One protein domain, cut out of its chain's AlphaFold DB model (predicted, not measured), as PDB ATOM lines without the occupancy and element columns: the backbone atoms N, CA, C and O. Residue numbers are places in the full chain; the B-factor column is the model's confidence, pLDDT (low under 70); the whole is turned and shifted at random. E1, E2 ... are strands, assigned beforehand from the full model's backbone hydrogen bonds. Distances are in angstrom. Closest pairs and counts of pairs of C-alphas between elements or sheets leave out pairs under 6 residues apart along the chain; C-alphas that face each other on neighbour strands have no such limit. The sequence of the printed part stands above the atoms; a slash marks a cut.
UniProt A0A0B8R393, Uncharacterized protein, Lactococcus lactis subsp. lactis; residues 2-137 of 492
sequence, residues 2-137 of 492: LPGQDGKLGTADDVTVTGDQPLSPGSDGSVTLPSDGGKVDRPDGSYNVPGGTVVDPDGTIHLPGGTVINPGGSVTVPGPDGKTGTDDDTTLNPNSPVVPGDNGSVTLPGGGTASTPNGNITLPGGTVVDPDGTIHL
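What this domain is: This is residues 2 to 137 of the 492 residues of an uncharacterized protein of Lactococcus lactis subsp. lactis (UniProt A0A0B8R393). With little regular structure, two rows of short strands stand partly face to face: unnamed residues 54 to 55, 61 to 62 and 68 to 69 lead to antiparallel sheet E4-E5-E7-E8; opposite are meander E1-E2-E3, each strand antiparallel to the one before, and antiparallel pair E6-E9. The printed part has 136 residues, no named helix and nine strands, E1 to E9 in order, holding 35 residues: all strand. It is compact, radius of gyration of the C-alphas 14.4 A, spanning 40 by 28 by 26 A.

Where its parts are: E1 is 16 to 18, from C-alpha (-13.321, 26.887, -36.256); E2 38 to 41; E3 46 to 49; E4 75 to 77; E5 90 to 94, 12.3 A; E6 106 to 108; E7 112 to 116, 12.9 A; E8 119 to 123, 12.7 A; E9 127 to 129, ending at C-alpha (2.535, 13.551, -21.745).

How they stand to each other: N 16 and O 41 of hairpin E1-E2 are 2.9 A apart, N 40 and O 47 of hairpin E2-E3 2.8 A, N 91 and O 115 of E5-E7 2.9 A, N 106 and O 129 of E6-E9 2.9 A, within hydrogen-bond range. E3 and E4 are apart.

The domain as a whole: The printed part has no cut; E3 to E4 is a long link of 25 residues. No printed residue is under pLDDT 70.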
ATOM      1  N   LEU A   2     -12.965  32.026 -35.223       89.56
ATOM      2  CA  LEU A   2     -12.034  32.945 -34.582       89.56
ATOM      3  C   LEU A   2     -10.991  33.380 -35.624       89.56
ATOM      4  O   LEU A   2     -10.718  32.600 -36.533       89.56
ATOM      5  N   PRO A   3     -10.455  34.604 -35.511       87.44
ATOM      6  CA  PRO A   3      -9.644  35.233 -36.554       87.44
ATOM      7  C   PRO A   3      -8.227  34.665 -36.737       87.44
ATOM      8  O   PRO A   3      -7.551  35.094 -37.659       87.44
ATOM      9  N   GLY A   4      -7.748  33.767 -35.872       88.19
ATOM     10  CA  GLY A   4      -6.410  33.187 -36.016       88.19
ATOM     11  C   GLY A   4      -5.276  34.173 -35.714       88.19
ATOM     12  O   GLY A   4      -5.488  35.253 -35.155       88.19
ATOM     13  N   GLN A   5      -4.048  33.785 -36.062       87.75
ATOM     14  CA  GLN A   5      -2.830  34.531 -35.723       87.75
ATOM     15  C   GLN A   5      -2.775  35.923 -36.363       87.75
ATOM     16  O   GLN A   5      -2.173  36.837 -35.794       87.75
ATOM     17  N   ASP A   6      -3.366  36.104 -37.544       86.50
ATOM     18  CA  ASP A   6      -3.324  37.367 -38.279       86.50
ATOM     19  C   ASP A   6      -4.384  38.391 -37.820       86.50
ATOM     20  O   ASP A   6      -4.336  39.571 -38.203       86.50
ATOM     21  N   GLY A   7      -5.309  37.954 -36.957       86.94
ATOM     22  CA  GLY A   7      -6.348  38.778 -36.353       86.94
ATOM     23  C   GLY A   7      -7.476  39.180 -37.310       86.94
ATOM     24  O   GLY A   7      -8.246  40.088 -36.978       86.94
ATOM     25  N   LYS A   8      -7.610  38.543 -38.481       87.94
ATOM     26  CA  LYS A   8      -8.628  38.863 -39.490       87.94
ATOM     27  C   LYS A   8      -9.449  37.637 -39.867       87.94
ATOM     28  O   LYS A   8      -8.935  36.661 -40.365       87.94
ATOM     29  N   LEU A   9     -10.772  37.761 -39.773       87.81
ATOM     30  CA  LEU A   9     -11.676  36.726 -40.279       87.81
ATOM     31  C   LEU A   9     -11.642  36.619 -41.813       87.81
ATOM     32  O   LEU A   9     -11.618  37.635 -42.518       87.81
ATOM     33  N   GLY A  10     -11.793  35.399 -42.319       85.44
ATOM     34  CA  GLY A  10     -11.897  35.067 -43.742       85.44
ATOM     35  C   GLY A  10     -10.558  34.729 -44.398       85.44
ATOM     36  O   GLY A  10     -10.449  34.792 -45.627       85.44
ATOM     37  N   THR A  11      -9.543  34.429 -43.599       88.25
ATOM     38  CA  THR A  11      -8.178  34.115 -44.024       88.25
ATOM     39  C   THR A  11      -7.910  32.616 -43.897       88.25
ATOM     40  O   THR A  11      -8.762  31.832 -43.482       88.25
ATOM     41  N   ALA A  12      -6.731  32.177 -44.343       84.69
ATOM     42  CA  ALA A  12      -6.370  30.761 -44.301       84.69
ATOM     43  C   ALA A  12      -6.054  30.258 -42.879       84.69
ATOM     44  O   ALA A  12      -5.925  29.049 -42.708       84.69
ATOM     45  N   ASP A  13      -5.908  31.157 -41.899       87.31
ATOM     46  CA  ASP A  13      -5.595  30.862 -40.499       87.31
ATOM     47  C   ASP A  13      -6.791  30.933 -39.539       87.31
ATOM     48  O   ASP A  13      -6.621  30.720 -38.338       87.31
ATOM     49  N   ASP A  14      -7.999  31.151 -40.068       89.62
ATOM     50  CA  ASP A  14      -9.241  31.111 -39.296       89.62
ATOM     51  C   ASP A  14      -9.374  29.804 -38.494       89.62
ATOM     52  O   ASP A  14      -9.216  28.694 -39.015       89.62
ATOM     53  N   VAL A  15      -9.772  29.931 -37.227       91.69
ATOM     54  CA  VAL A  15     -10.004  28.794 -36.329       91.69
ATOM     55  C   VAL A  15     -11.498  28.534 -36.175       91.69
ATOM     56  O   VAL A  15     -12.291  29.419 -35.832       91.69
ATOM     57  N   THR A  16     -11.921  27.295 -36.405       92.81
ATOM     58  CA  THR A  16     -13.321  26.887 -36.256       92.81
ATOM     59  C   THR A  16     -13.498  26.062 -34.992       92.81
ATOM     60  O   THR A  16     -12.998  24.951 -34.887       92.81
ATOM     61  N   VAL A  17     -14.252  26.601 -34.032       92.25
ATOM     62  CA  VAL A  17     -14.634  25.895 -32.802       92.25
ATOM     63  C   VAL A  17     -16.074  25.409 -32.941       92.25
ATOM     64  O   VAL A  17     -16.970  26.195 -33.260       92.25
ATOM     65  N   THR A  18     -16.286  24.119 -32.705       92.06
ATOM     66  CA  THR A  18     -17.591  23.452 -32.739       92.06
ATOM     67  C   THR A  18     -17.798  22.657 -31.456       92.06
ATOM     68  O   THR A  18     -16.860  22.076 -30.924       92.06
ATOM     69  N   GLY A  19     -19.022  22.650 -30.944       86.50
ATOM     70  CA  GLY A  19     -19.421  21.864 -29.781       86.50
ATOM     71  C   GLY A  19     -20.866  21.410 -29.942       86.50
ATOM     72  O   GLY A  19     -21.610  21.984 -30.742       86.50
ATOM     73  N   ASP A  20     -21.252  20.385 -29.187       81.00
ATOM     74  CA  ASP A  20     -22.612  19.835 -29.227       81.00
ATOM     75  C   ASP A  20     -23.626  20.752 -28.518       81.00
ATOM     76  O   ASP A  20     -24.825  20.711 -28.813       81.00
ATOM     77  N   GLN A  21     -23.145  21.636 -27.635       82.88
ATOM     78  CA  GLN A  21     -23.922  22.727 -27.043       82.88
ATOM     79  C   GLN A  21     -23.592  24.087 -27.685       82.88
ATOM     80  O   GLN A  21     -22.492  24.283 -28.211       82.88
ATOM     81  N   PRO A  22     -24.511  25.071 -27.610       80.31
ATOM     82  CA  PRO A  22     -24.245  26.430 -28.068       80.31
ATOM     83  C   PRO A  22     -23.011  27.039 -27.390       80.31
ATOM     84  O   PRO A  22     -22.947  27.143 -26.166       80.31
ATOM     85  N   LEU A  23     -22.062  27.501 -28.200       85.44
ATOM     86  CA  LEU A  23     -20.852  28.174 -27.737       85.44
ATOM     87  C   LEU A  23     -21.101  29.681 -27.618       85.44
ATOM     88  O   LEU A  23     -21.653  30.298 -28.529       85.44
ATOM     89  N   SER A  24     -20.684  30.279 -26.502       79.00
ATOM     90  CA  SER A  24     -20.761  31.728 -26.280       79.00
ATOM     91  C   SER A  24     -19.352  32.300 -26.125       79.00
ATOM     92  O   SER A  24     -18.649  31.876 -25.209       79.00
ATOM     93  N   PRO A  25     -18.927  33.243 -26.984       82.56
ATOM     94  CA  PRO A  25     -17.644  33.914 -26.820       82.56
ATOM     95  C   PRO A  25     -17.602  34.753 -25.536       82.56
ATOM     96  O   PRO A  25     -18.590  35.399 -25.174       82.56
ATOM     97  N   GLY A  26     -16.447  34.767 -24.876       85.62
ATOM     98  CA  GLY A  26     -16.124  35.667 -23.777       85.62
ATOM     99  C   GLY A  26     -15.972  37.119 -24.237       85.62
ATOM    100  O   GLY A  26     -15.942  37.433 -25.429       85.62
ATOM    101  N   SER A  27     -15.860  38.040 -23.277       86.56
ATOM    102  CA  SER A  27     -15.679  39.475 -23.557       86.56
ATOM    103  C   SER A  27     -14.346  39.812 -24.234       86.56
ATOM    104  O   SER A  27     -14.225  40.871 -24.844       86.56
ATOM    105  N   ASP A  28     -13.359  38.932 -24.104       88.31
ATOM    106  CA  ASP A  28     -12.044  38.989 -24.750       88.31
ATOM    107  C   ASP A  28     -12.013  38.274 -26.114       88.31
ATOM    108  O   ASP A  28     -10.985  38.268 -26.784       88.31
ATOM    109  N   GLY A  29     -13.143  37.706 -26.551       87.00
ATOM    110  CA  GLY A  29     -13.255  36.954 -27.797       87.00
ATOM    111  C   GLY A  29     -12.830  35.487 -27.695       87.00
ATOM    112  O   GLY A  29     -12.956  34.778 -28.694       87.00
ATOM    113  N   SER A  30     -12.377  35.023 -26.527       92.75
ATOM    114  CA  SER A  30     -12.090  33.604 -26.290       92.75
ATOM    115  C   SER A  30     -13.373  32.766 -26.304       92.75
ATOM    116  O   SER A  30     -14.481  33.276 -26.123       92.75
ATOM    117  N   VAL A  31     -13.253  31.460 -26.529       93.50
ATOM    118  CA  VAL A  31     -14.370  30.509 -26.478       93.50
ATOM    119  C   VAL A  31     -14.038  29.408 -25.486       93.50
ATOM    120  O   VAL A  31     -13.106  28.638 -25.697       93.50
ATOM    121  N   THR A  32     -14.828  29.300 -24.421       92.31
ATOM    122  CA  THR A  32     -14.739  28.183 -23.473       92.31
ATOM    123  C   THR A  32     -15.660  27.052 -23.913       92.31
ATOM    124  O   THR A  32     -16.851  27.270 -24.151       92.31
ATOM    125  N   LEU A  33     -15.116  25.841 -24.003       90.69
ATOM    126  CA  LEU A  33     -15.877  24.655 -24.353       90.69
ATOM    127  C   LEU A  33     -16.653  24.098 -23.142       90.69
ATOM    128  O   LEU A  33     -16.117  24.034 -22.030       90.69
ATOM    129  N   PRO A  34     -17.917  23.690 -23.354       88.25
ATOM    130  CA  PRO A  34     -18.782  23.084 -22.340       88.25
ATOM    131  C   PRO A  34     -18.243  21.731 -21.852       88.25
ATOM    132  O   PRO A  34     -17.274  21.206 -22.386       88.25
ATOM    133  N   SER A  35     -18.850  21.153 -20.811       85.75
ATOM    134  CA  SER A  35     -18.347  19.938 -20.141       85.75
ATOM    135  C   SER A  35     -18.267  18.686 -21.026       85.75
ATOM    136  O   SER A  35     -17.528  17.770 -20.694       85.75
ATOM    137  N   ASP A  36     -19.033  18.631 -22.116       87.38
ATOM    138  CA  ASP A  36     -18.992  17.579 -23.140       87.38
ATOM    139  C   ASP A  36     -17.872  17.783 -24.179       87.38
ATOM    140  O   ASP A  36     -17.680  16.938 -25.050       87.38
ATOM    141  N   GLY A  37     -17.094  18.862 -24.055       90.75
ATOM    142  CA  GLY A  37     -15.970  19.168 -24.928       90.75
ATOM    143  C   GLY A  37     -16.404  19.683 -26.295       90.75
ATOM    144  O   GLY A  37     -17.444  20.326 -26.456       90.75
ATOM    145  N   GLY A  38     -15.558  19.448 -27.293       93.19
ATOM    146  CA  GLY A  38     -15.855  19.803 -28.673       93.19
ATOM    147  C   GLY A  38     -14.663  19.623 -29.598       93.19
ATOM    148  O   GLY A  38     -13.709  18.912 -29.289       93.19
ATOM    149  N   LYS A  39     -14.732  20.261 -30.762       94.00
ATOM    150  CA  LYS A  39     -13.754  20.129 -31.836       94.00
ATOM    151  C   LYS A  39     -13.259  21.497 -32.290       94.00
ATOM    152  O   LYS A  39     -14.060  22.394 -32.570       94.00
ATOM    153  N   VAL A  40     -11.940  21.635 -32.384       94.19
ATOM    154  CA  VAL A  40     -11.235  22.829 -32.855       94.19
ATOM    155  C   VAL A  40     -10.503  22.487 -34.148       94.19
ATOM    156  O   VAL A  40      -9.545  21.720 -34.142       94.19
ATOM    157  N   ASP A  41     -10.960  23.048 -35.261       92.75
ATOM    158  CA  ASP A  41     -10.314  22.942 -36.566       92.75
ATOM    159  C   ASP A  41      -9.416  24.161 -36.798       92.75
ATOM    160  O   ASP A  41      -9.872  25.308 -36.727       92.75
ATOM    161  N   ARG A  42      -8.145  23.896 -37.086       90.62
ATOM    162  CA  ARG A  42      -7.088  24.868 -37.363       90.62
ATOM    163  C   ARG A  42      -6.341  24.497 -38.657       90.62
ATOM    164  O   ARG A  42      -6.510  23.387 -39.167       90.62
ATOM    165  N   PRO A  43      -5.470  25.380 -39.181       85.69
ATOM    166  CA  PRO A  43      -4.641  25.066 -40.349       85.69
ATOM    167  C   PRO A  43      -3.638  23.930 -40.117       85.69
ATOM    168  O   PRO A  43      -3.297  23.212 -41.055       85.69
ATOM    169  N   ASP A  44      -3.145  23.788 -38.884       83.81
ATOM    170  CA  ASP A  44      -2.172  22.769 -38.480       83.81
ATOM    171  C   ASP A  44      -2.823  21.406 -38.190       83.81
ATOM    172  O   ASP A  44      -2.152  20.378 -38.263       83.81
ATOM    173  N   GLY A  45      -4.127  21.369 -37.903       87.62
ATOM    174  CA  GLY A  45      -4.839  20.136 -37.615       87.62
ATOM    175  C   GLY A  45      -6.229  20.327 -37.019       87.62
ATOM    176  O   GLY A  45      -6.726  21.432 -36.820       87.62
ATOM    177  N   SER A  46      -6.863  19.197 -36.728       91.81
ATOM    178  CA  SER A  46      -8.178  19.115 -36.099       91.81
ATOM    179  C   SER A  46      -8.033  18.462 -34.730       91.81
ATOM    180  O   SER A  46      -7.603  17.311 -34.649       91.81
ATOM    181  N   TYR A  47      -8.468  19.149 -33.683       93.75
ATOM    182  CA  TYR A  47      -8.314  18.728 -32.295       93.75
ATOM    183  C   TYR A  47      -9.680  18.449 -31.675       93.75
ATOM    184  O   TYR A  47     -10.512  19.348 -31.580       93.75
ATOM    185  N   ASN A  48      -9.909  17.217 -31.225       94.00
ATOM    186  CA  ASN A  48     -10.999  16.942 -30.291       94.00
ATOM    187  C   ASN A  48     -10.488  17.288 -28.895       94.00
ATOM    188  O   ASN A  48      -9.452  16.773 -28.482       94.00
ATOM    189  N   VAL A  49     -11.176  18.189 -28.205       94.12
ATOM    190  CA  VAL A  49     -10.725  18.762 -26.937       94.12
ATOM    191  C   VAL A  49     -11.744  18.481 -25.832       94.12
ATOM    192  O   VAL A  49     -12.953  18.490 -26.096       94.12
ATOM    193  N   PRO A  50     -11.286  18.237 -24.595       93.88
ATOM    194  CA  PRO A  50     -12.167  17.960 -23.472       93.88
ATOM    195  C   PRO A  50     -12.908  19.214 -23.006       93.88
ATOM    196  O   PRO A  50     -12.582  20.351 -23.376       93.88
ATOM    197  N   GLY A  51     -13.908  19.011 -22.154       91.38
ATOM    198  CA  GLY A  51     -14.632  20.118 -21.547       91.38
ATOM    199  C   GLY A  51     -13.754  20.991 -20.655       91.38
ATOM    200  O   GLY A  51     -12.787  20.528 -20.057       91.38
ATOM    201  N   GLY A  52     -14.086  22.282 -20.580       89.88
ATOM    202  CA  GLY A  52     -13.281  23.275 -19.858       89.88
ATOM    203  C   GLY A  52     -12.090  23.825 -20.648       89.88
ATOM    204  O   GLY A  52     -11.408  24.716 -20.151       89.88
ATOM    205  N   THR A  53     -11.868  23.351 -21.876       94.69
ATOM    206  CA  THR A  53     -10.877  23.918 -22.799       94.69
ATOM    207  C   THR A  53     -11.233  25.361 -23.171       94.69
ATOM    208  O   THR A  53     -12.400  25.664 -23.422       94.69
ATOM    209  N   VAL A  54     -10.245  26.253 -23.253       94.19
ATOM    210  CA  VAL A  54     -10.412  27.645 -23.707       94.19
ATOM    211  C   VAL A  54      -9.657  27.852 -25.017       94.19
ATOM    212  O   VAL A  54      -8.504  27.453 -25.127       94.19
ATOM    213  N   VAL A  55     -10.299  28.460 -26.015       95.44
ATOM    214  CA  VAL A  55      -9.684  28.791 -27.310       95.44
ATOM    215  C   VAL A  55      -9.627  30.302 -27.481       95.44
ATOM    216  O   VAL A  55     -10.672  30.954 -27.515       95.44
ATOM    217  N   ASP A  56      -8.427  30.851 -27.610       94.88
ATOM    218  CA  ASP A  56      -8.198  32.285 -27.772       94.88
ATOM    219  C   ASP A  56      -8.412  32.746 -29.223       94.88
ATOM    220  O   ASP A  56      -8.333  31.939 -30.156       94.88
ATOM    221  N   PRO A  57      -8.657  34.054 -29.457       92.12
ATOM    222  CA  PRO A  57      -8.835  34.596 -30.805       92.12
ATOM    223  C   PRO A  57      -7.673  34.314 -31.762       92.12
ATOM    224  O   PRO A  57      -7.920  34.144 -32.954       92.12
ATOM    225  N   ASP A  58      -6.443  34.254 -31.241       91.81
ATOM    226  CA  ASP A  58      -5.223  33.964 -32.009       91.81
ATOM    227  C   ASP A  58      -5.069  32.478 -32.384       91.81
ATOM    228  O   ASP A  58      -4.139  32.089 -33.091       91.81
ATOM    229  N   GLY A  59      -6.006  31.651 -31.921       90.75
ATOM    230  CA  GLY A  59      -6.054  30.225 -32.152       90.75
ATOM    231  C   GLY A  59      -5.437  29.386 -31.043       90.75
ATOM    232  O   GLY A  59      -5.557  28.171 -31.142       90.75
ATOM    233  N   THR A  60      -4.824  29.956 -30.003       94.88
ATOM    234  CA  THR A  60      -4.233  29.207 -28.878       94.88
ATOM    235  C   THR A  60      -5.299  28.381 -28.145       94.88
ATOM    236  O   THR A  60      -6.409  28.854 -27.928       94.88
ATOM    237  N   ILE A  61      -5.000  27.120 -27.809       95.31
ATOM    238  CA  ILE A  61      -5.903  26.214 -27.071       95.31
ATOM    239  C   ILE A  61      -5.293  25.966 -25.693       95.31
ATOM    240  O   ILE A  61      -4.193  25.430 -25.604       95.31
ATOM    241  N   HIS A  62      -6.033  26.279 -24.636       94.69
ATOM    242  CA  HIS A  62      -5.704  25.971 -23.246       94.69
ATOM    243  C   HIS A  62      -6.542  24.783 -22.790       94.69
ATOM    244  O   HIS A  62      -7.765  24.886 -22.684       94.69
ATOM    245  N   LEU A  63      -5.894  23.651 -22.541       94.75
ATOM    246  CA  LEU A  63      -6.529  22.445 -22.025       94.75
ATOM    247  C   LEU A  63      -6.747  22.549 -20.503       94.75
ATOM    248  O   LEU A  63      -6.047  23.308 -19.819       94.75
ATOM    249  N   PRO A  64      -7.684  21.766 -19.932       89.88
ATOM    250  CA  PRO A  64      -7.722  21.559 -18.486       89.88
ATOM    251  C   PRO A  64      -6.348  21.088 -17.983       89.88
ATOM    252  O   PRO A  64      -5.611  20.443 -18.711       89.88
ATOM    253  N   GLY A  65      -5.965  21.445 -16.756       84.88
ATOM    254  CA  GLY A  65      -4.642  21.092 -16.214       84.88
ATOM    255  C   GLY A  65      -3.488  22.002 -16.661       84.88
ATOM    256  O   GLY A  65      -2.402  21.879 -16.113       84.88
ATOM    257  N   GLY A  66      -3.727  22.955 -17.570       90.50
ATOM    258  CA  GLY A  66      -2.777  24.026 -17.897       90.50
ATOM    259  C   GLY A  66      -1.949  23.806 -19.164       90.50
ATOM    260  O   GLY A  66      -1.264  24.733 -19.582       90.50
ATOM    261  N   THR A  67      -2.035  22.639 -19.808       95.44
ATOM    262  CA  THR A  67      -1.373  22.372 -21.095       95.44
ATOM    263  C   THR A  67      -1.881  23.315 -22.192       95.44
ATOM    264  O   THR A  67      -3.088  23.471 -22.379       95.44
ATOM    265  N   VAL A  68      -0.971  23.909 -22.964       95.81
ATOM    266  CA  VAL A  68      -1.282  24.880 -24.025       95.81
ATOM    267  C   VAL A  68      -0.839  24.350 -25.384       95.81
ATOM    268  O   VAL A  68       0.330  24.039 -25.576       95.81
ATOM    269  N   ILE A  69      -1.744  24.293 -26.362       95.50
ATOM    270  CA  ILE A  69      -1.415  24.014 -27.766       95.50
ATOM    271  C   ILE A  69      -1.367  25.344 -28.514       95.50
ATOM    272  O   ILE A  69      -2.400  25.987 -28.735       95.50
ATOM    273  N   ASN A  70      -0.176  25.736 -28.952       94.44
ATOM    274  CA  ASN A  70       0.059  26.981 -29.672       94.44
ATOM    275  C   ASN A  70      -0.497  26.903 -31.108       94.44
ATOM    276  O   ASN A  70      -0.635  25.804 -31.651       94.44
ATOM    277  N   PRO A  71      -0.773  28.036 -31.782       89.12
ATOM    278  CA  PRO A  71      -1.371  28.006 -33.119       89.12
ATOM    279  C   PRO A  71      -0.433  27.466 -34.225       89.12
ATOM    280  O   PRO A  71      -0.866  27.277 -35.357       89.12
ATOM    281  N   GLY A  72       0.839  27.193 -33.904       86.00
ATOM    282  CA  GLY A  72       1.798  26.486 -34.768       86.00
ATOM    283  C   GLY A  72       1.951  24.986 -34.470       86.00
ATOM    284  O   GLY A  72       2.874  24.366 -34.990       86.00
ATOM    285  N   GLY A  73       1.110  24.420 -33.600       90.06
ATOM    286  CA  GLY A  73       1.099  22.993 -33.259       90.06
ATOM    287  C   GLY A  73       2.088  22.561 -32.172       90.06
ATOM    288  O   GLY A  73       1.997  21.432 -31.692       90.06
ATOM    289  N   SER A  74       3.008  23.431 -31.738       94.12
ATOM    290  CA  SER A  74       3.830  23.163 -30.550       94.12
ATOM    291  C   SER A  74       2.969  23.165 -29.288       94.12
ATOM    292  O   SER A  74       1.997  23.917 -29.184       94.12
ATOM    293  N   VAL A  75       3.343  22.351 -28.305       95.62
ATOM    294  CA  VAL A  75       2.612  22.224 -27.040       95.62
ATOM    295  C   VAL A  75       3.507  22.648 -25.888       95.62
ATOM    296  O   VAL A  75       4.646  22.205 -25.807       95.62
ATOM    297  N   THR A  76       2.995  23.478 -24.992       95.31
ATOM    298  CA  THR A  76       3.639  23.819 -23.724       95.31
ATOM    299  C   THR A  76       2.914  23.074 -22.614       95.31
ATOM    300  O   THR A  76       1.717  23.275 -22.411       95.31
ATOM    301  N   VAL A  77       3.624  22.189 -21.929       93.56
ATOM    302  CA  VAL A  77       3.123  21.420 -20.791       93.56
ATOM    303  C   VAL A  77       3.687  22.051 -19.517       93.56
ATOM    304  O   VAL A  77       4.903  22.259 -19.470       93.56
ATOM    305  N   PRO A  78       2.841  22.361 -18.519       90.38
ATOM    306  CA  PRO A  78       3.309  22.894 -17.252       90.38
ATOM    307  C   PRO A  78       4.284  21.938 -16.564       90.38
ATOM    308  O   PRO A  78       4.189  20.715 -16.703       90.38
ATOM    309  N   GLY A  79       5.220  22.501 -15.807       82.69
ATOM    310  CA  GLY A  79       6.043  21.718 -14.897       82.69
ATOM    311  C   GLY A  79       5.291  21.313 -13.618       82.69
ATOM    312  O   GLY A  79       4.071  21.481 -13.501       82.69
ATOM    313  N   PRO A  80       6.011  20.805 -12.601       82.00
ATOM    314  CA  PRO A  80       5.433  20.426 -11.310       82.00
ATOM    315  C   PRO A  80       4.674  21.548 -10.580       82.00
ATOM    316  O   PRO A  80       3.917  21.266  -9.646       82.00
ATOM    317  N   ASP A  81       4.883  22.815 -10.950       84.19
ATOM    318  CA  ASP A  81       4.163  23.951 -10.373       84.19
ATOM    319  C   ASP A  81       2.726  24.134 -10.922       84.19
ATOM    320  O   ASP A  81       1.935  24.900 -10.349       84.19
ATOM    321  N   GLY A  82       2.378  23.398 -11.987       83.88
ATOM    322  CA  GLY A  82       1.064  23.379 -12.626       83.88
ATOM    323  C   GLY A  82       0.720  24.640 -13.424       83.88
ATOM    324  O   GLY A  82      -0.464  24.898 -13.662       83.88
ATOM    325  N   LYS A  83       1.705  25.464 -13.792       84.81
ATOM    326  CA  LYS A  83       1.514  26.696 -14.569       84.81
ATOM    327  C   LYS A  83       2.427  26.707 -15.780       84.81
ATOM    328  O   LYS A  83       3.523  26.188 -15.729       84.81
ATOM    329  N   THR A  84       1.958  27.332 -16.853       86.19
ATOM    330  CA  THR A  84       2.786  27.612 -18.025       86.19
ATOM    331  C   THR A  84       3.390  29.012 -17.946       86.19
ATOM    332  O   THR A  84       2.863  29.911 -17.278       86.19
ATOM    333  N   GLY A  85       4.497  29.216 -18.655       83.88
ATOM    334  CA  GLY A  85       5.296  30.437 -18.654       83.88
ATOM    335  C   GLY A  85       6.389  30.469 -17.584       83.88
ATOM    336  O   GLY A  85       6.906  31.551 -17.291       83.88
ATOM    337  N   THR A  86       6.722  29.325 -16.991       86.38
ATOM    338  CA  THR A  86       7.775  29.163 -15.983       86.38
ATOM    339  C   THR A  86       8.951  28.359 -16.537       86.38
ATOM    340  O   THR A  86       8.872  27.733 -17.592       86.38
ATOM    341  N   ASP A  87      10.093  28.416 -15.848       84.88
ATOM    342  CA  ASP A  87      11.332  27.771 -16.308       84.88
ATOM    343  C   ASP A  87      11.284  26.227 -16.215       84.88
ATOM    344  O   ASP A  87      12.204  25.559 -16.686       84.88
ATOM    345  N   ASP A  88      10.247  25.654 -15.587       85.69
ATOM    346  CA  ASP A  88      10.014  24.211 -15.453       85.69
ATOM    347  C   ASP A  88       9.097  23.615 -16.537       85.69
ATOM    348  O   ASP A  88       8.881  22.402 -16.554       85.69
ATOM    349  N   ASP A  89       8.615  24.436 -17.472       89.94
ATOM    350  CA  ASP A  89       7.777  23.990 -18.582       89.94
ATOM    351  C   ASP A  89       8.494  23.010 -19.515       89.94
ATOM    352  O   ASP A  89       9.667  23.162 -19.873       89.94
ATOM    353  N   THR A  90       7.729  22.045 -20.024       90.62
ATOM    354  CA  THR A  90       8.158  21.178 -21.121       90.62
ATOM    355  C   THR A  90       7.538  21.640 -22.435       90.62
ATOM    356  O   THR A  90       6.321  21.710 -22.581       90.62
ATOM    357  N   THR A  91       8.375  21.910 -23.437       93.38
ATOM    358  CA  THR A  91       7.912  22.247 -24.792       93.38
ATOM    359  C   THR A  91       7.978  21.028 -25.702       93.38
ATOM    360  O   THR A  91       9.055  20.489 -25.949       93.38
ATOM    361  N   LEU A  92       6.844  20.622 -26.263       94.94
ATOM    362  CA  LEU A  92       6.737  19.540 -27.233       94.94
ATOM    363  C   LEU A  92       6.653  20.101 -28.655       94.94
ATOM    364  O   LEU A  92       5.835  20.973 -28.952       94.94
ATOM    365  N   ASN A  93       7.455  19.536 -29.553       94.75
ATOM    366  CA  ASN A  93       7.382  19.754 -30.995       94.75
ATOM    367  C   ASN A  93       6.927  18.444 -31.652       94.75
ATOM    368  O   ASN A  93       7.768  17.590 -31.962       94.75
ATOM    369  N   PRO A  94       5.609  18.228 -31.786       94.75
ATOM    370  CA  PRO A  94       5.067  16.989 -32.318       94.75
ATOM    371  C   PRO A  94       5.184  16.938 -33.851       94.75
ATOM    372  O   PRO A  94       5.052  17.949 -34.537       94.75
ATOM    373  N   ASN A  95       5.390  15.743 -34.412       93.88
ATOM    374  CA  ASN A  95       5.471  15.538 -35.869       93.88
ATOM    375  C   ASN A  95       4.089  15.475 -36.550       93.88
ATOM    376  O   ASN A  95       3.981  15.335 -37.769       93.88
ATOM    377  N   SER A  96       3.014  15.469 -35.767       92.62
ATOM    378  CA  SER A  96       1.617  15.407 -36.204       92.62
ATOM    379  C   SER A  96       0.731  16.014 -35.114       92.62
ATOM    380  O   SER A  96       1.174  16.053 -33.965       92.62
ATOM    381  N   PRO A  97      -0.503  16.452 -35.421       92.75
ATOM    382  CA  PRO A  97      -1.411  16.988 -34.408       92.75
ATOM    383  C   PRO A  97      -1.544  16.051 -33.203       92.75
ATOM    384  O   PRO A  97      -1.731  14.841 -33.364       92.75
ATOM    385  N   VAL A  98      -1.423  16.615 -32.000       95.38
ATOM    386  CA  VAL A  98      -1.605  15.868 -30.749       95.38
ATOM    387  C   VAL A  98      -3.069  15.494 -30.539       95.38
ATOM    388  O   VAL A  98      -3.971  16.136 -31.078       95.38
ATOM    389  N   VAL A  99      -3.306  14.474 -29.717       95.50
ATOM    390  CA  VAL A  99      -4.647  14.096 -29.257       95.50
ATOM    391  C   VAL A  99      -4.785  14.481 -27.781       95.50
ATOM    392  O   VAL A  99      -4.155  13.838 -26.939       95.50
ATOM    393  N   PRO A 100      -5.564  15.529 -27.458       95.06
ATOM    394  CA  PRO A 100      -5.866  15.915 -26.082       95.06
ATOM    395  C   PRO A 100      -6.665  14.842 -25.331       95.06
ATOM    396  O   PRO A 100      -7.612  14.275 -25.877       95.06
ATOM    397  N   GLY A 101      -6.297  14.592 -24.075       93.06
ATOM    398  CA  GLY A 101      -7.017  13.732 -23.138       93.06
ATOM    399  C   GLY A 101      -7.843  14.524 -22.120       93.06
ATOM    400  O   GLY A 101      -7.633  15.719 -21.918       93.06
ATOM    401  N   ASP A 102      -8.761  13.841 -21.434       89.25
ATOM    402  CA  ASP A 102      -9.737  14.454 -20.514       89.25
ATOM    403  C   ASP A 102      -9.110  15.218 -19.339       89.25
ATOM    404  O   ASP A 102      -9.676  16.195 -18.850       89.25
ATOM    405  N   ASN A 103      -7.939  14.776 -18.880       87.50
ATOM    406  CA  ASN A 103      -7.198  15.393 -17.783       87.50
ATOM    407  C   ASN A 103      -6.241  16.506 -18.238       87.50
ATOM    408  O   ASN A 103      -5.549  17.055 -17.388       87.50
ATOM    409  N   GLY A 104      -6.171  16.821 -19.537       88.62
ATOM    410  CA  GLY A 104      -5.186  17.759 -20.082       88.62
ATOM    411  C   GLY A 104      -3.894  17.136 -20.591       88.62
ATOM    412  O   GLY A 104      -3.010  17.866 -21.046       88.62
ATOM    413  N   SER A 105      -3.768  15.810 -20.502       93.88
ATOM    414  CA  SER A 105      -2.671  15.086 -21.138       93.88
ATOM    415  C   SER A 105      -2.737  15.235 -22.656       93.88
ATOM    416  O   SER A 105      -3.785  15.534 -23.239       93.88
ATOM    417  N   VAL A 106      -1.610  15.009 -23.318       95.88
ATOM    418  CA  VAL A 106      -1.523  14.999 -24.776       95.88
ATOM    419  C   VAL A 106      -0.862  13.716 -25.250       95.88
ATOM    420  O   VAL A 106       0.223  13.352 -24.810       95.88
ATOM    421  N   THR A 107      -1.513  13.021 -26.178       95.94
ATOM    422  CA  THR A 107      -0.907  11.893 -26.895       95.94
ATOM    423  C   THR A 107      -0.250  12.404 -28.174       95.94
ATOM    424  O   THR A 107      -0.832  13.237 -28.869       95.94
ATOM    425  N   LEU A 108       0.938  11.895 -28.508       94.94
ATOM    426  CA  LEU A 108       1.709  12.227 -29.711       94.94
ATOM    427  C   LEU A 108       1.681  11.039 -30.691       94.94
ATOM    428  O   LEU A 108       2.565  10.182 -30.639       94.94
ATOM    429  N   PRO A 109       0.714  10.957 -31.627       92.31
ATOM    430  CA  PRO A 109       0.582   9.795 -32.510       92.31
ATOM    431  C   PRO A 109       1.787   9.610 -33.440       92.31
ATOM    432  O   PRO A 109       2.218   8.486 -33.677       92.31
ATOM    433  N   GLY A 110       2.346  10.715 -33.946       90.69
ATOM    434  CA  GLY A 110       3.526  10.729 -34.821       90.69
ATOM    435  C   GLY A 110       4.859  10.909 -34.085       90.69
ATOM    436  O   GLY A 110       5.892  11.089 -34.734       90.69
ATOM    437  N   GLY A 111       4.841  10.917 -32.749       91.56
ATOM    438  CA  GLY A 111       6.005  11.253 -31.932       91.56
ATOM    439  C   GLY A 111       6.424  12.715 -32.093       91.56
ATOM    440  O   GLY A 111       5.625  13.569 -32.492       91.56
ATOM    441  N   GLY A 112       7.683  13.009 -31.784       92.12
ATOM    442  CA  GLY A 112       8.235  14.358 -31.872       92.12
ATOM    443  C   GLY A 112       9.490  14.531 -31.031       92.12
ATOM    444  O   GLY A 112      10.262  13.596 -30.826       92.12
ATOM    445  N   THR A 113       9.684  15.742 -30.522       91.19
ATOM    446  CA  THR A 113      10.720  16.039 -29.526       91.19
ATOM    447  C   THR A 113      10.114  16.778 -28.343       91.19
ATOM    448  O   THR A 113       9.199  17.578 -28.527       91.19
ATOM    449  N   ALA A 114      10.628  16.528 -27.143       90.81
ATOM    450  CA  ALA A 114      10.361  17.329 -25.957       90.81
ATOM    451  C   ALA A 114      11.627  18.088 -25.566       90.81
ATOM    452  O   ALA A 114      12.705  17.502 -25.512       90.81
ATOM    453  N   SER A 115      11.508  19.378 -25.289       88.50
ATOM    454  CA  SER A 115      12.527  20.156 -24.593       88.50
ATOM    455  C   SER A 115      12.060  20.311 -23.154       88.50
ATOM    456  O   SER A 115      11.088  21.016 -22.894       88.50
ATOM    457  N   THR A 116      12.702  19.568 -22.258       84.31
ATOM    458  CA  THR A 116      12.438  19.600 -20.816       84.31
ATOM    459  C   THR A 116      13.501  20.461 -20.127       84.31
ATOM    460  O   THR A 116      14.585  20.655 -20.698       84.31
ATOM    461  N   PRO A 117      13.284  20.894 -18.874       78.19
ATOM    462  CA  PRO A 117      14.320  21.559 -18.076       78.19
ATOM    463  C   PRO A 117      15.616  20.741 -17.940       78.19
ATOM    464  O   PRO A 117      16.696  21.299 -17.748       78.19
ATOM    465  N   ASN A 118      15.523  19.414 -18.079       72.88
ATOM    466  CA  ASN A 118      16.642  18.480 -17.940       72.88
ATOM    467  C   ASN A 118      17.290  18.098 -19.282       72.88
ATOM    468  O   ASN A 118      18.232  17.306 -19.314       72.88
ATOM    469  N   GLY A 119      16.818  18.674 -20.390       78.12
ATOM    470  CA  GLY A 119      17.353  18.455 -21.728       78.12
ATOM    471  C   GLY A 119      16.306  17.994 -22.737       78.12
ATOM    472  O   GLY A 119      15.112  17.874 -22.451       78.12
ATOM    473  N   ASN A 120      16.773  17.750 -23.959       83.62
ATOM    474  CA  ASN A 120      15.908  17.342 -25.058       83.62
ATOM    475  C   ASN A 120      15.722  15.820 -25.082       83.62
ATOM    476  O   ASN A 120      16.668  15.067 -24.860       83.62
ATOM    477  N   ILE A 121      14.515  15.376 -25.418       85.38
ATOM    478  CA  ILE A 121      14.127  13.969 -25.519       85.38
ATOM    479  C   ILE A 121      13.507  13.744 -26.897       85.38
ATOM    480  O   ILE A 121      12.653  14.518 -27.337       85.38
ATOM    481  N   THR A 122      13.914  12.678 -27.582       86.94
ATOM    482  CA  THR A 122      13.222  12.210 -28.790       86.94
ATOM    483  C   THR A 122      12.054  11.326 -28.369       86.94
ATOM    484  O   THR A 122      12.254  10.375 -27.623       86.94
ATOM    485  N   LEU A 123      10.842  11.628 -28.834       89.00
ATOM    486  CA  LEU A 123       9.627  10.918 -28.434       89.00
ATOM    487  C   LEU A 123       9.100  10.040 -29.579       89.00
ATOM    488  O   LEU A 123       8.832  10.572 -30.664       89.00
ATOM    489  N   PRO A 124       8.908   8.725 -29.367       88.25
ATOM    490  CA  PRO A 124       8.279   7.850 -30.350       88.25
ATOM    491  C   PRO A 124       6.771   8.119 -30.470       88.25
ATOM    492  O   PRO A 124       6.147   8.767 -29.620       88.25
ATOM    493  N   GLY A 125       6.167   7.605 -31.540       90.19
ATOM    494  CA  GLY A 125       4.713   7.623 -31.704       90.19
ATOM    495  C   GLY A 125       4.001   6.861 -30.585       90.19
ATOM    496  O   GLY A 125       4.482   5.829 -30.127       90.19
ATOM    497  N   GLY A 126       2.856   7.377 -30.142       89.50
ATOM    498  CA  GLY A 126       2.080   6.804 -29.036       89.50
ATOM    499  C   GLY A 126       2.504   7.279 -27.644       89.50
ATOM    500  O   GLY A 126       1.896   6.857 -26.667       89.50
ATOM    501  N   THR A 127       3.495   8.170 -27.547       92.69
ATOM    502  CA  THR A 127       3.877   8.818 -26.282       92.69
ATOM    503  C   THR A 127       2.710   9.624 -25.709       92.69
ATOM    504  O   THR A 127       2.049  10.351 -26.454       92.69
ATOM    505  N   VAL A 128       2.493   9.545 -24.395       94.06
ATOM    506  CA  VAL A 128       1.527  10.373 -23.656       94.06
ATOM    507  C   VAL A 128       2.287  11.290 -22.705       94.06
ATOM    508  O   VAL A 128       3.178  10.830 -22.001       94.06
ATOM    509  N   VAL A 129       1.954  12.577 -22.680       94.00
ATOM    510  CA  VAL A 129       2.535  13.551 -21.745       94.00
ATOM    511  C   VAL A 129       1.433  14.085 -20.845       94.00
ATOM    512  O   VAL A 129       0.443  14.623 -21.342       94.00
ATOM    513  N   ASP A 130       1.594  13.911 -19.538       92.62
ATOM    514  CA  ASP A 130       0.661  14.390 -18.524       92.62
ATOM    515  C   ASP A 130       0.866  15.884 -18.220       92.62
ATOM    516  O   ASP A 130       1.952  16.417 -18.452       92.62
ATOM    517  N   PRO A 131      -0.151  16.578 -17.671       88.44
ATOM    518  CA  PRO A 131      -0.054  18.002 -17.340       88.44
ATOM    519  C   PRO A 131       1.014  18.362 -16.301       88.44
ATOM    520  O   PRO A 131       1.310  19.536 -16.144       88.44
ATOM    521  N   ASP A 132       1.551  17.390 -15.558       87.06
ATOM    522  CA  ASP A 132       2.630  17.608 -14.587       87.06
ATOM    523  C   ASP A 132       4.037  17.446 -15.193       87.06
ATOM    524  O   ASP A 132       5.037  17.499 -14.472       87.06
ATOM    525  N   GLY A 133       4.118  17.225 -16.510       87.06
ATOM    526  CA  GLY A 133       5.360  17.010 -17.246       87.06
ATOM    527  C   GLY A 133       5.828  15.553 -17.291       87.06
ATOM    528  O   GLY A 133       6.854  15.276 -17.911       87.06
ATOM    529  N   THR A 134       5.104  14.612 -16.675       90.38
ATOM    530  CA  THR A 134       5.423  13.179 -16.759       90.38
ATOM    531  C   THR A 134       5.189  12.659 -18.178       90.38
ATOM    532  O   THR A 134       4.142  12.902 -18.779       90.38
ATOM    533  N   ILE A 135       6.154  11.921 -18.729       90.75
ATOM    534  CA  ILE A 135       6.089  11.363 -20.086       90.75
ATOM    535  C   ILE A 135       6.001   9.841 -20.002       90.75
ATOM    536  O   ILE A 135       6.924   9.191 -19.518       90.75
ATOM    537  N   HIS A 136       4.933   9.267 -20.544       90.62
ATOM    538  CA  HIS A 136       4.734   7.825 -20.683       90.62
ATOM    539  C   HIS A 136       5.091   7.392 -22.098       90.62
ATOM    540  O   HIS A 136       4.470   7.817 -23.079       90.62
ATOM    541  N   LEU A 137       6.097   6.534 -22.208       88.19
ATOM    542  CA  LEU A 137       6.562   5.983 -23.471       88.19
ATOM    543  C   LEU A 137       5.774   4.704 -23.813       88.19
ATOM    544  O   LEU A 137       5.327   3.984 -22.918       88.19
TER     545      LEU A 137